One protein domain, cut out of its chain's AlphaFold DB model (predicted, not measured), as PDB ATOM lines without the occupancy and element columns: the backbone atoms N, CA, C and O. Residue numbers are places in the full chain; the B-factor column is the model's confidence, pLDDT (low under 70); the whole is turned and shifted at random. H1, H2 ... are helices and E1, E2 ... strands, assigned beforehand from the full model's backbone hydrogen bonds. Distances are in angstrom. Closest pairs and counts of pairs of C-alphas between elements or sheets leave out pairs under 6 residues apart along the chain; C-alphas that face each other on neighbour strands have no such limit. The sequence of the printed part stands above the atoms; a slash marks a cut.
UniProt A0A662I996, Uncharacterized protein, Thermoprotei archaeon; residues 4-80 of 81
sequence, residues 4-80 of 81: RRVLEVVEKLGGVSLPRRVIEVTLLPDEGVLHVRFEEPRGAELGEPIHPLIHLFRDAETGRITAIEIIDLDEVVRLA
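What this domain is: This is residues 4 to 80 of the 81 residues of an uncharacterized protein of Thermoprotei archaeon (UniProt A0A662I996). Look first for one twisted sheet of five antiparallel strands, with the helix H1 laid across one of its faces as a second layer. The short helix H2 follows the last strand, packs on H1 at about a right angle and only grazes the sheet; the longest distance runs from H2 to the link between E4 and E5. The printed part has 77 residues with two named helices and five named strands, in the order H1 E1 E2 E3 E4 E5 H2; across the sheet the order is E1 E2 E5 E4 E3. The class is mixed, helices and strands; the whole is compact, with a radius of gyration of the C-alphas of 11.8 A, and spans 34 by 26 by 21 A.

How they stand to each other: Begin at inner strand E5, residues 65 to 71. On one side find E2, residues 33 to 37, antiparallel at 170 degrees, with N 34 and O 70 2.9 A apart. Beyond E2 is edge strand E1, residues 24 to 28, in a hairpin with E2; N 26 and O 35 are 2.9 A apart. On the other side of E5 find E4, residues 54 to 59, at 159 degrees, with N 55 and O 69 2.9 A apart. Edge strand E3, residues 45 to 51, forms a hairpin with E4, where N 48 and O 56 are 2.9 A apart. E3 E4 E5 are a meander, each strand the antiparallel neighbour of the one before; with E2, the antiparallel neighbour of E5, they make a Greek key. H1, residues 4 to 14, is on the sheet at a height over the sheet of 10.1 A and runs across the strands, at 85 degrees to E2 on the local plane. Its closest C-alphas to E3 are those of Gly 14 and Ile 50, 4.9 A. H2, residues 73 to 78, touches H1, about perpendicular at 77 degrees, with the C-alphas of Val 6 and Val 77 closest at 6.8 A. In H1 and H2 every O i to N i+4 pair is within hydrogen-bond range.

Where its parts are: Find C-alpha 65 at (169.140, 93.236, 161.724); from there E5 runs 17.8 A to residue 71. E3 measures 18.0 A, E4 16.9 A, E2 13.3 A and E1 13.1 A. H1 starts at C-alpha 4, (160.204, 105.206, 155.302), and measures 15.2 A; H2 measures 8.6 A and ends at C-alpha 78, (153.859, 98.238, 143.264).

The domain as a whole: The two C-alphas farthest apart are those of Glu 61 and Arg 78, 34.7 A. The printed part has no cut, and no link is long. Mean pLDDT of the printed part is 94.5, and no printed residue is under 70.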
ATOM      1  N   ARG A   4     161.067 105.692 154.213       91.69
ATOM      2  CA  ARG A   4     160.204 105.206 155.302       91.69
ATOM      3  C   ARG A   4     159.055 104.382 154.747       91.69
ATOM      4  O   ARG A   4     158.761 103.319 155.279       91.69
ATOM      5  N   ARG A   5     158.475 104.839 153.634       92.00
ATOM      6  CA  ARG A   5     157.415 104.111 152.940       92.00
ATOM      7  C   ARG A   5     157.913 102.770 152.407       92.00
ATOM      8  O   ARG A   5     157.217 101.778 152.554       92.00
ATOM      9  N   VAL A   6     159.114 102.730 151.831       93.69
ATOM     10  CA  VAL A   6     159.731 101.476 151.367       93.69
ATOM     11  C   VAL A   6     159.922 100.502 152.533       93.69
ATOM     12  O   VAL A   6     159.538  99.341 152.423       93.69
ATOM     13  N   LEU A   7     160.436 100.971 153.674       95.56
ATOM     14  CA  LEU A   7     160.628 100.125 154.855       95.56
ATOM     15  C   LEU A   7     159.299  99.580 155.398       95.56
ATOM     16  O   LEU A   7     159.234  98.400 155.716       95.56
ATOM     17  N   GLU A   8     158.229 100.379 155.441       95.31
ATOM     18  CA  GLU A   8     156.886  99.902 155.828       95.31
ATOM     19  C   GLU A   8     156.384  98.767 154.924       95.31
ATOM     20  O   GLU A   8     155.767  97.808 155.392       95.31
ATOM     21  N   VAL A   9     156.640  98.870 153.618       95.19
ATOM     22  CA  VAL A   9     156.273  97.836 152.645       95.19
ATOM     23  C   VAL A   9     157.069  96.563 152.881       95.19
ATOM     24  O   VAL A   9     156.486  95.482 152.906       95.19
ATOM     25  N   VAL A  10     158.376  96.685 153.110       96.25
ATOM     26  CA  VAL A  10     159.234  95.543 153.439       96.25
ATOM     27  C   VAL A  10     158.774  94.862 154.727       96.25
ATOM     28  O   VAL A  10     158.653  93.641 154.751       96.25
ATOM     29  N   GLU A  11     158.461  95.629 155.776       96.75
ATOM     30  CA  GLU A  11     157.925  95.092 157.033       96.75
ATOM     31  C   GLU A  11     156.624  94.305 156.791       96.75
ATOM     32  O   GLU A  11     156.459  93.198 157.305       96.75
ATOM     33  N   LYS A  12     155.722  94.839 155.953       95.94
ATOM     34  CA  LYS A  12     154.449  94.195 155.595       95.94
ATOM     35  C   LYS A  12     154.642  92.913 154.776       95.94
ATOM     36  O   LYS A  12     153.996  91.916 155.079       95.94
ATOM     37  N   LEU A  13     155.478  92.944 153.737       95.81
ATOM     38  CA  LEU A  13     155.702  91.806 152.836       95.81
ATOM     39  C   LEU A  13     156.512  90.692 153.504       95.81
ATOM     40  O   LEU A  13     156.209  89.519 153.312       95.81
ATOM     41  N   GLY A  14     157.530  91.059 154.281       94.00
ATOM     42  CA  GLY A  14     158.430  90.116 154.941       94.00
ATOM     43  C   GLY A  14     157.965  89.649 156.321       94.00
ATOM     44  O   GLY A  14     158.571  88.744 156.882       94.00
ATOM     45  N   GLY A  15     156.927  90.262 156.901       95.38
ATOM     46  CA  GLY A  15     156.440  89.909 158.239       95.38
ATOM     47  C   GLY A  15     157.462  90.171 159.355       95.38
ATOM     48  O   GLY A  15     157.466  89.470 160.366       95.38
ATOM     49  N   VAL A  16     158.337  91.163 159.174       95.44
ATOM     50  CA  VAL A  16     159.412  91.527 160.114       95.44
ATOM     51  C   VAL A  16     159.270  92.975 160.573       95.44
ATOM     52  O   VAL A  16     158.657  93.791 159.895       95.44
ATOM     53  N   SER A  17     159.859  93.317 161.719       96.75
ATOM     54  CA  SER A  17     160.020  94.712 162.146       96.75
ATOM     55  C   SER A  17     161.450  95.170 161.890       96.75
ATOM     56  O   SER A  17     162.397  94.541 162.368       96.75
ATOM     57  N   LEU A  18     161.606  96.263 161.149       97.75
ATOM     58  CA  LEU A  18     162.900  96.810 160.765       97.75
ATOM     59  C   LEU A  18     163.358  97.906 161.739       97.75
ATOM     60  O   LEU A  18     162.535  98.646 162.296       97.75
ATOM     61  N   PRO A  19     164.678  98.069 161.936       97.06
ATOM     62  CA  PRO A  19     165.201  99.209 162.670       97.06
ATOM     63  C   PRO A  19     164.791 100.535 162.013       97.06
ATOM     64  O   PRO A  19     164.786 100.684 160.795       97.06
ATOM     65  N   ARG A  20     164.472 101.545 162.832       92.19
ATOM     66  CA  ARG A  20     164.068 102.874 162.330       92.19
ATOM     67  C   ARG A  20     165.249 103.776 161.979       92.19
ATOM     68  O   ARG A  20     165.090 104.725 161.217       92.19
ATOM     69  N   ARG A  21     166.423 103.505 162.554       95.00
ATOM     70  CA  ARG A  21     167.653 104.235 162.251       95.00
ATOM     71  C   ARG A  21     168.287 103.633 161.006       95.00
ATOM     72  O   ARG A  21     168.707 102.487 161.040       95.00
ATOM     73  N   VAL A  22     168.394 104.438 159.958       96.81
ATOM     74  CA  VAL A  22     169.135 104.118 158.735       96.81
ATOM     75  C   VAL A  22     170.472 104.848 158.787       96.81
ATOM     76  O   VAL A  22     170.500 106.040 159.102       96.81
ATOM     77  N   ILE A  23     171.569 104.138 158.531       97.38
ATOM     78  CA  ILE A  23     172.924 104.708 158.495       97.38
ATOM     79  C   ILE A  23     173.470 104.822 157.072       97.38
ATOM     80  O   ILE A  23     174.278 105.709 156.821       97.38
ATOM     81  N   GLU A  24     172.977 103.998 156.145       97.44
ATOM     82  CA  GLU A  24     173.358 104.051 154.736       97.44
ATOM     83  C   GLU A  24     172.191 103.631 153.839       97.44
ATOM     84  O   GLU A  24     171.408 102.742 154.184       97.44
ATOM     85  N   VAL A  25     172.086 104.277 152.678       96.56
ATOM     86  CA  VAL A  25     171.184 103.889 151.594       96.56
ATOM     87  C   VAL A  25     171.967 103.962 150.292       96.56
ATOM     88  O   VAL A  25     172.417 105.043 149.912       96.56
ATOM     89  N   THR A  26     172.066 102.835 149.597       95.81
ATOM     90  CA  THR A  26     172.777 102.715 148.325       95.81
ATOM     91  C   THR A  26     171.820 102.169 147.274       95.81
ATOM     92  O   THR A  26     171.244 101.097 147.440       95.81
ATOM     93  N   LEU A  27     171.615 102.932 146.202       94.19
ATOM     94  CA  LEU A  27     170.793 102.539 145.059       94.19
ATOM     95  C   LEU A  27     171.715 102.196 143.889       94.19
ATOM     96  O   LEU A  27     172.516 103.035 143.480       94.19
ATOM     97  N   LEU A  28     171.567 100.988 143.349       92.75
ATOM     98  CA  LEU A  28     172.233 100.513 142.140       92.75
ATOM     99  C   LEU A  28     171.205 100.536 140.995       92.75
ATOM    100  O   LEU A  28     170.482  99.558 140.799       92.75
ATOM    101  N   PRO A  29     171.062 101.666 140.275       83.88
ATOM    102  CA  PRO A  29     169.957 101.872 139.337       83.88
ATOM    103  C   PRO A  29     169.999 100.922 138.137       83.88
ATOM    104  O   PRO A  29     168.946 100.474 137.696       83.88
ATOM    105  N   ASP A  30     171.191 100.572 137.651       89.12
ATOM    106  CA  ASP A  30     171.355  99.650 136.518       89.12
ATOM    107  C   ASP A  30     170.964  98.205 136.873       89.12
ATOM    108  O   ASP A  30     170.657  97.404 135.992       89.12
ATOM    109  N   GLU A  31     170.944  97.882 138.168       85.69
ATOM    110  CA  GLU A  31     170.594  96.562 138.702       85.69
ATOM    111  C   GLU A  31     169.182  96.542 139.312       85.69
ATOM    112  O   GLU A  31     168.653  95.477 139.627       85.69
ATOM    113  N   GLY A  32     168.552  97.710 139.490       88.12
ATOM    114  CA  GLY A  32     167.269  97.840 140.182       88.12
ATOM    115  C   GLY A  32     167.332  97.456 141.665       88.12
ATOM    116  O   GLY A  32     166.300  97.113 142.246       88.12
ATOM    117  N   VAL A  33     168.524  97.491 142.273       95.06
ATOM    118  CA  VAL A  33     168.767  97.030 143.646       95.06
ATOM    119  C   VAL A  33     168.883  98.210 144.606       95.06
ATOM    120  O   VAL A  33     169.641  99.153 144.373       95.06
ATOM    121  N   LEU A  34     168.151  98.148 145.719       96.69
ATOM    122  CA  LEU A  34     168.277  99.081 146.837       96.69
ATOM    123  C   LEU A  34     168.847  98.356 148.056       96.69
ATOM    124  O   LEU A  34     168.204  97.467 148.609       96.69
ATOM    125  N   HIS A  35     170.004  98.807 148.526       97.38
ATOM    126  CA  HIS A  35     170.606  98.362 149.776       97.38
ATOM    127  C   HIS A  35     170.371  99.409 150.872       97.38
ATOM    128  O   HIS A  35     170.593 100.607 150.669       97.38
ATOM    129  N   VAL A  36     169.921  98.971 152.048       97.81
ATOM    130  CA  VAL A  36     169.693  99.840 153.211       97.81
ATOM    131  C   VAL A  36     170.394  99.237 154.414       97.81
ATOM    132  O   VAL A  36     170.084  98.114 154.803       97.81
ATOM    133  N   ARG A  37     171.296  99.998 155.038       98.00
ATOM    134  CA  ARG A  37     172.005  99.585 156.251       98.00
ATOM    135  C   ARG A  37     171.464 100.325 157.468       98.00
ATOM    136  O   ARG A  37     171.298 101.547 157.458       98.00
ATOM    137  N   PHE A  38     171.210  99.575 158.531       97.88
ATOM    138  CA  PHE A  38     170.744 100.068 159.828       97.88
ATOM    139  C   PHE A  38     171.864 100.092 160.874       97.88
ATOM    140  O   PHE A  38     171.878 100.961 161.748       97.88
ATOM    141  N   GLU A  39     172.807  99.153 160.775       96.38
ATOM    142  CA  GLU A  39     173.960  99.019 161.665       96.38
ATOM    143  C   GLU A  39     175.134  98.352 160.923       96.38
ATOM    144  O   GLU A  39     174.928  97.542 160.014       96.38
ATOM    145  N   GLU A  40     176.364  98.686 161.317       94.81
ATOM    146  CA  GLU A  40     177.552  97.931 160.907       94.81
ATOM    147  C   GLU A  40     177.588  96.583 161.639       94.81
ATOM    148  O   GLU A  40     177.361  96.546 162.858       94.81
ATOM    149  N   PRO A  41     177.879  95.470 160.948       90.25
ATOM    150  CA  PRO A  41     178.008  94.185 161.606       90.25
ATOM    151  C   PRO A  41     179.267  94.178 162.474       90.25
ATOM    152  O   PRO A  41     180.276  94.813 162.164       90.25
ATOM    153  N   ARG A  42     179.222  93.448 163.588       89.69
ATOM    154  CA  ARG A  42     180.404  93.223 164.431       89.69
ATOM    155  C   ARG A  42     181.299  92.136 163.851       89.69
ATOM    156  O   ARG A  42     182.506  92.169 164.078       89.69
ATOM    157  N   GLY A  43     180.706  91.205 163.109       89.50
ATOM    158  CA  GLY A  43     181.399  90.104 162.456       89.50
ATOM    159  C   GLY A  43     180.747  89.720 161.132       89.50
ATOM    160  O   GLY A  43     180.450  90.573 160.299       89.50
ATOM    161  N   ALA A  44     180.555  88.420 160.920       92.75
ATOM    162  CA  ALA A  44     179.896  87.919 159.719       92.75
ATOM    163  C   ALA A  44     178.414  88.328 159.676       92.75
ATOM    164  O   ALA A  44     177.724  88.304 160.696       92.75
ATOM    165  N   GLU A  45     177.917  88.635 158.478       95.25
ATOM    166  CA  GLU A  45     176.487  88.798 158.214       95.25
ATOM    167  C   GLU A  45     175.919  87.524 157.589       95.25
ATOM    168  O   GLU A  45     176.530  86.910 156.712       95.25
ATOM    169  N   LEU A  46     174.726  87.139 158.033       95.38
ATOM    170  CA  LEU A  46     173.921  86.090 157.423       95.38
ATOM    171  C   LEU A  46     172.764  86.747 156.676       95.38
ATOM    172  O   LEU A  46     171.985  87.484 157.279       95.38
ATOM    173  N   GLY A  47     172.678  86.481 155.374       96.25
ATOM    174  CA  GLY A  47     171.567  86.905 154.526       96.25
ATOM    175  C   GLY A  47     170.502  85.817 154.430       96.25
ATOM    176  O   GLY A  47     170.822  84.661 154.147       96.25
ATOM    177  N   GLU A  48     169.240  86.181 154.634       95.62
ATOM    178  CA  GLU A  48     168.083  85.296 154.479       95.62
ATOM    179  C   GLU A  48     167.005  85.952 153.597       95.62
ATOM    180  O   GLU A  48     166.704  87.138 153.772       95.62
ATOM    181  N   PRO A  49     166.404  85.228 152.635       97.38
ATOM    182  CA  PRO A  49     165.272  85.748 151.881       97.38
ATOM    183  C   PRO A  49     164.034  85.795 152.782       97.38
ATOM    184  O   PRO A  49     163.600  84.769 153.307       97.38
ATOM    185  N   ILE A  50     163.436  86.976 152.930       97.06
ATOM    186  CA  ILE A  50     162.159  87.164 153.650       97.06
ATOM    187  C   ILE A  50     160.977  87.342 152.689       97.06
ATOM    188  O   ILE A  50     159.819  87.221 153.074       97.06
ATOM    189  N   HIS A  51     161.278  87.617 151.423       97.06
ATOM    190  CA  HIS A  51     160.359  87.716 150.296       97.06
ATOM    191  C   HIS A  51     161.165  87.406 149.020       97.06
ATOM    192  O   HIS A  51     162.369  87.658 149.019       97.06
ATOM    193  N   PRO A  52     160.565  86.935 147.907       96.19
ATOM    194  CA  PRO A  52     161.300  86.675 146.657       96.19
ATOM    195  C   PRO A  52     162.143  87.840 146.114       96.19
ATOM    196  O   PRO A  52     163.034  87.626 145.302       96.19
ATOM    197  N   LEU A  53     161.848  89.062 146.561       96.75
ATOM    198  CA  LEU A  53     162.510  90.303 146.156       96.75
ATOM    199  C   LEU A  53     163.232  91.012 147.311       96.75
ATOM    200  O   LEU A  53     163.671  92.145 147.147       96.75
ATOM    201  N   ILE A  54     163.289  90.415 148.507       98.06
ATOM    202  CA  ILE A  54     163.846  91.081 149.688       98.06
ATOM    203  C   ILE A  54     164.697  90.102 150.494       98.06
ATOM    204  O   ILE A  54     164.196  89.092 150.998       98.06
ATOM    205  N   HIS A  55     165.960  90.467 150.683       98.19
ATOM    206  CA  HIS A  55     166.884  89.798 151.588       98.19
ATOM    207  C   HIS A  55     167.082  90.629 152.855       98.19
ATOM    208  O   HIS A  55     167.217  91.852 152.806       98.19
ATOM    209  N   LEU A  56     167.094  89.951 153.997       98.19
ATOM    210  CA  LEU A  56     167.390  90.515 155.306       98.19
ATOM    211  C   LEU A  56     168.764  90.036 155.751       98.19
ATOM    212  O   LEU A  56     169.051  88.843 155.682       98.19
ATOM    213  N   PHE A  57     169.583  90.949 156.255       98.19
ATOM    214  CA  PHE A  57     170.898  90.626 156.790       98.19
ATOM    215  C   PHE A  57     170.907  90.800 158.301       98.19
ATOM    216  O   PHE A  57     170.378  91.781 158.842       98.19
ATOM    217  N   ARG A  58     171.508  89.826 158.982       97.62
ATOM    218  CA  ARG A  58     171.711  89.846 160.428       97.62
ATOM    219  C   ARG A  58     173.167  89.619 160.764       97.62
ATOM    220  O   ARG A  58     173.818  88.753 160.185       97.62
ATOM    221  N   ASP A  59     173.637  90.327 161.778       97.12
ATOM    222  CA  ASP A  59     174.902  90.011 162.426       97.12
ATOM    223  C   ASP A  59     174.818  88.611 163.060       97.12
ATOM    224  O   ASP A  59     173.924  88.342 163.868       97.12
ATOM    225  N   ALA A  60     175.729  87.711 162.685       95.19
ATOM    226  CA  ALA A  60     175.679  86.300 163.072       95.19
ATOM    227  C   ALA A  60     175.841  86.079 164.585       95.19
ATOM    228  O   ALA A  60     175.340  85.095 165.125       95.19
ATOM    229  N   GLU A  61     176.539  86.985 165.273       94.50
ATOM    230  CA  GLU A  61     176.814  86.870 166.706       94.50
ATOM    231  C   GLU A  61     175.654  87.395 167.557       94.50
ATOM    232  O   GLU A  61     175.303  86.803 168.577       94.50
ATOM    233  N   THR A  62     175.057  88.521 167.158       94.88
ATOM    234  CA  THR A  62     174.032  89.223 167.945       94.88
ATOM    235  C   THR A  62     172.606  88.985 167.457       94.88
ATOM    236  O   THR A  62     171.658  89.308 168.174       94.88
ATOM    237  N   GLY A  63     172.425  88.465 166.239       93.94
ATOM    238  CA  GLY A  63     171.122  88.253 165.596       93.94
ATOM    239  C   GLY A  63     170.388  89.543 165.204       93.94
ATOM    240  O   GLY A  63     169.237  89.496 164.749       93.94
ATOM    241  N   ARG A  64     171.024  90.705 165.393       96.19
ATOM    242  CA  ARG A  64     170.440  92.015 165.091       96.19
ATOM    243  C   ARG A  64     170.395  92.235 163.587       96.19
ATOM    244  O   ARG A  64     171.335  91.885 162.885       96.19
ATOM    245  N   ILE A  65     169.301  92.835 163.123       97.56
ATOM    246  CA  ILE A  65     169.140  93.236 161.724       97.56
ATOM    247  C   ILE A  65     170.125  94.362 161.433       97.56
ATOM    248  O   ILE A  65     170.070  95.414 162.072       97.56
ATOM    249  N   THR A  66     170.997  94.137 160.464       98.12
ATOM    250  CA  THR A  66     172.055  95.066 160.064       98.12
ATOM    251  C   THR A  66     171.743  95.728 158.734       98.12
ATOM    252  O   THR A  66     172.005  96.921 158.591       98.12
ATOM    253  N   ALA A  67     171.110  95.020 157.796       98.31
ATOM    254  CA  ALA A  67     170.735  95.566 156.496       98.31
ATOM    255  C   ALA A  67     169.532  94.848 155.862       98.31
ATOM    256  O   ALA A  67     169.120  93.773 156.301       98.31
ATOM    257  N   ILE A  68     168.982  95.456 154.813       98.31
ATOM    258  CA  ILE A  68     168.124  94.803 153.821       98.31
ATOM    259  C   ILE A  68     168.641  95.097 152.413       98.31
ATOM    260  O   ILE A  68     169.182  96.173 152.154       98.31
ATOM    261  N   GLU A  69     168.375  94.173 151.503       98.06
ATOM    262  CA  GLU A  69     168.525  94.362 150.066       98.06
ATOM    263  C   GLU A  69     167.182  94.102 149.391       98.06
ATOM    264  O   GLU A  69     166.526  93.092 149.651       98.06
ATOM    265  N   ILE A  70     166.764  95.036 148.544       97.44
ATOM    266  CA  ILE A  70     165.542  94.949 147.756       97.44
ATOM    267  C   ILE A  70     165.938  94.820 146.295       97.44
ATOM    268  O   ILE A  70     166.612  95.699 145.760       97.44
ATOM    269  N   ILE A  71     165.486  93.747 145.661       95.69
ATOM    270  CA  ILE A  71     165.645  93.483 144.235       95.69
ATOM    271  C   ILE A  71     164.381  93.977 143.534       95.69
ATOM    272  O   ILE A  71     163.282  93.655 143.975       95.69
ATOM    273  N   ASP A  72     164.528  94.741 142.453       93.75
ATOM    274  CA  ASP A  72     163.409  95.369 141.741       93.75
ATOM    275  C   ASP A  72     162.547  96.234 142.680       93.75
ATOM    276  O   ASP A  72     161.405  95.922 143.036       93.75
ATOM    277  N   LEU A  73     163.137  97.351 143.121       91.75
ATOM    278  CA  LEU A  73     162.473  98.321 143.996       91.75
ATOM    279  C   LEU A  73     161.107  98.767 143.451       91.75
ATOM    280  O   LEU A  73     160.167  98.951 144.229       91.75
ATOM    281  N   ASP A  74     160.996  98.943 142.135       90.56
ATOM    282  CA  ASP A  74     159.761  99.387 141.498       90.56
ATOM    283  C   ASP A  74     158.647  98.348 141.672       90.56
ATOM    284  O   ASP A  74     157.511  98.716 141.986       90.56
ATOM    285  N   GLU A  75     158.954  97.056 141.532       92.88
ATOM    286  CA  GLU A  75     157.993  95.982 141.789       92.88
ATOM    287  C   GLU A  75     157.588  95.908 143.261       92.88
ATOM    288  O   GLU A  75     156.398  95.834 143.569       92.88
ATOM    289  N   VAL A  76     158.539  96.018 144.191       92.31
ATOM    290  CA  VAL A  76     158.222  96.002 145.629       92.31
ATOM    291  C   VAL A  76     157.289  97.148 146.013       92.31
ATOM    292  O   VAL A  76     156.333  96.941 146.764       92.31
ATOM    293  N   VAL A  77     157.503  98.346 145.465       88.38
ATOM    294  CA  VAL A  77     156.607  99.486 145.699       88.38
ATOM    295  C   VAL A  77     155.231  99.264 145.059       88.38
ATOM    296  O   VAL A  77     154.230  99.663 145.659       88.38
ATOM    297  N   ARG A  78     155.143  98.601 143.895       90.38
ATOM    298  CA  ARG A  78     153.859  98.238 143.264       90.38
ATOM    299  C   ARG A  78     153.054  97.239 144.095       90.38
ATOM    300  O   ARG A  78     151.854  97.440 144.245       90.38
ATOM    301  N   LEU A  79     153.693  96.227 144.686       86.75
ATOM    302  CA  LEU A  79     153.035  95.202 145.521       86.75
ATOM    303  C   LEU A  79     152.374  95.764 146.795       86.75
ATOM    304  O   LEU A  79     151.597  95.077 147.460       86.75
ATOM    305  N   ALA A  80     152.697  97.002 147.168       72.81
ATOM    306  CA  ALA A  80     152.125  97.678 148.322       72.81
ATOM    307  C   ALA A  80     150.812  98.427 148.054       72.81
ATOM    308  O   ALA A  80     150.140  98.787 149.031       72.81
TER     309      ALA A  80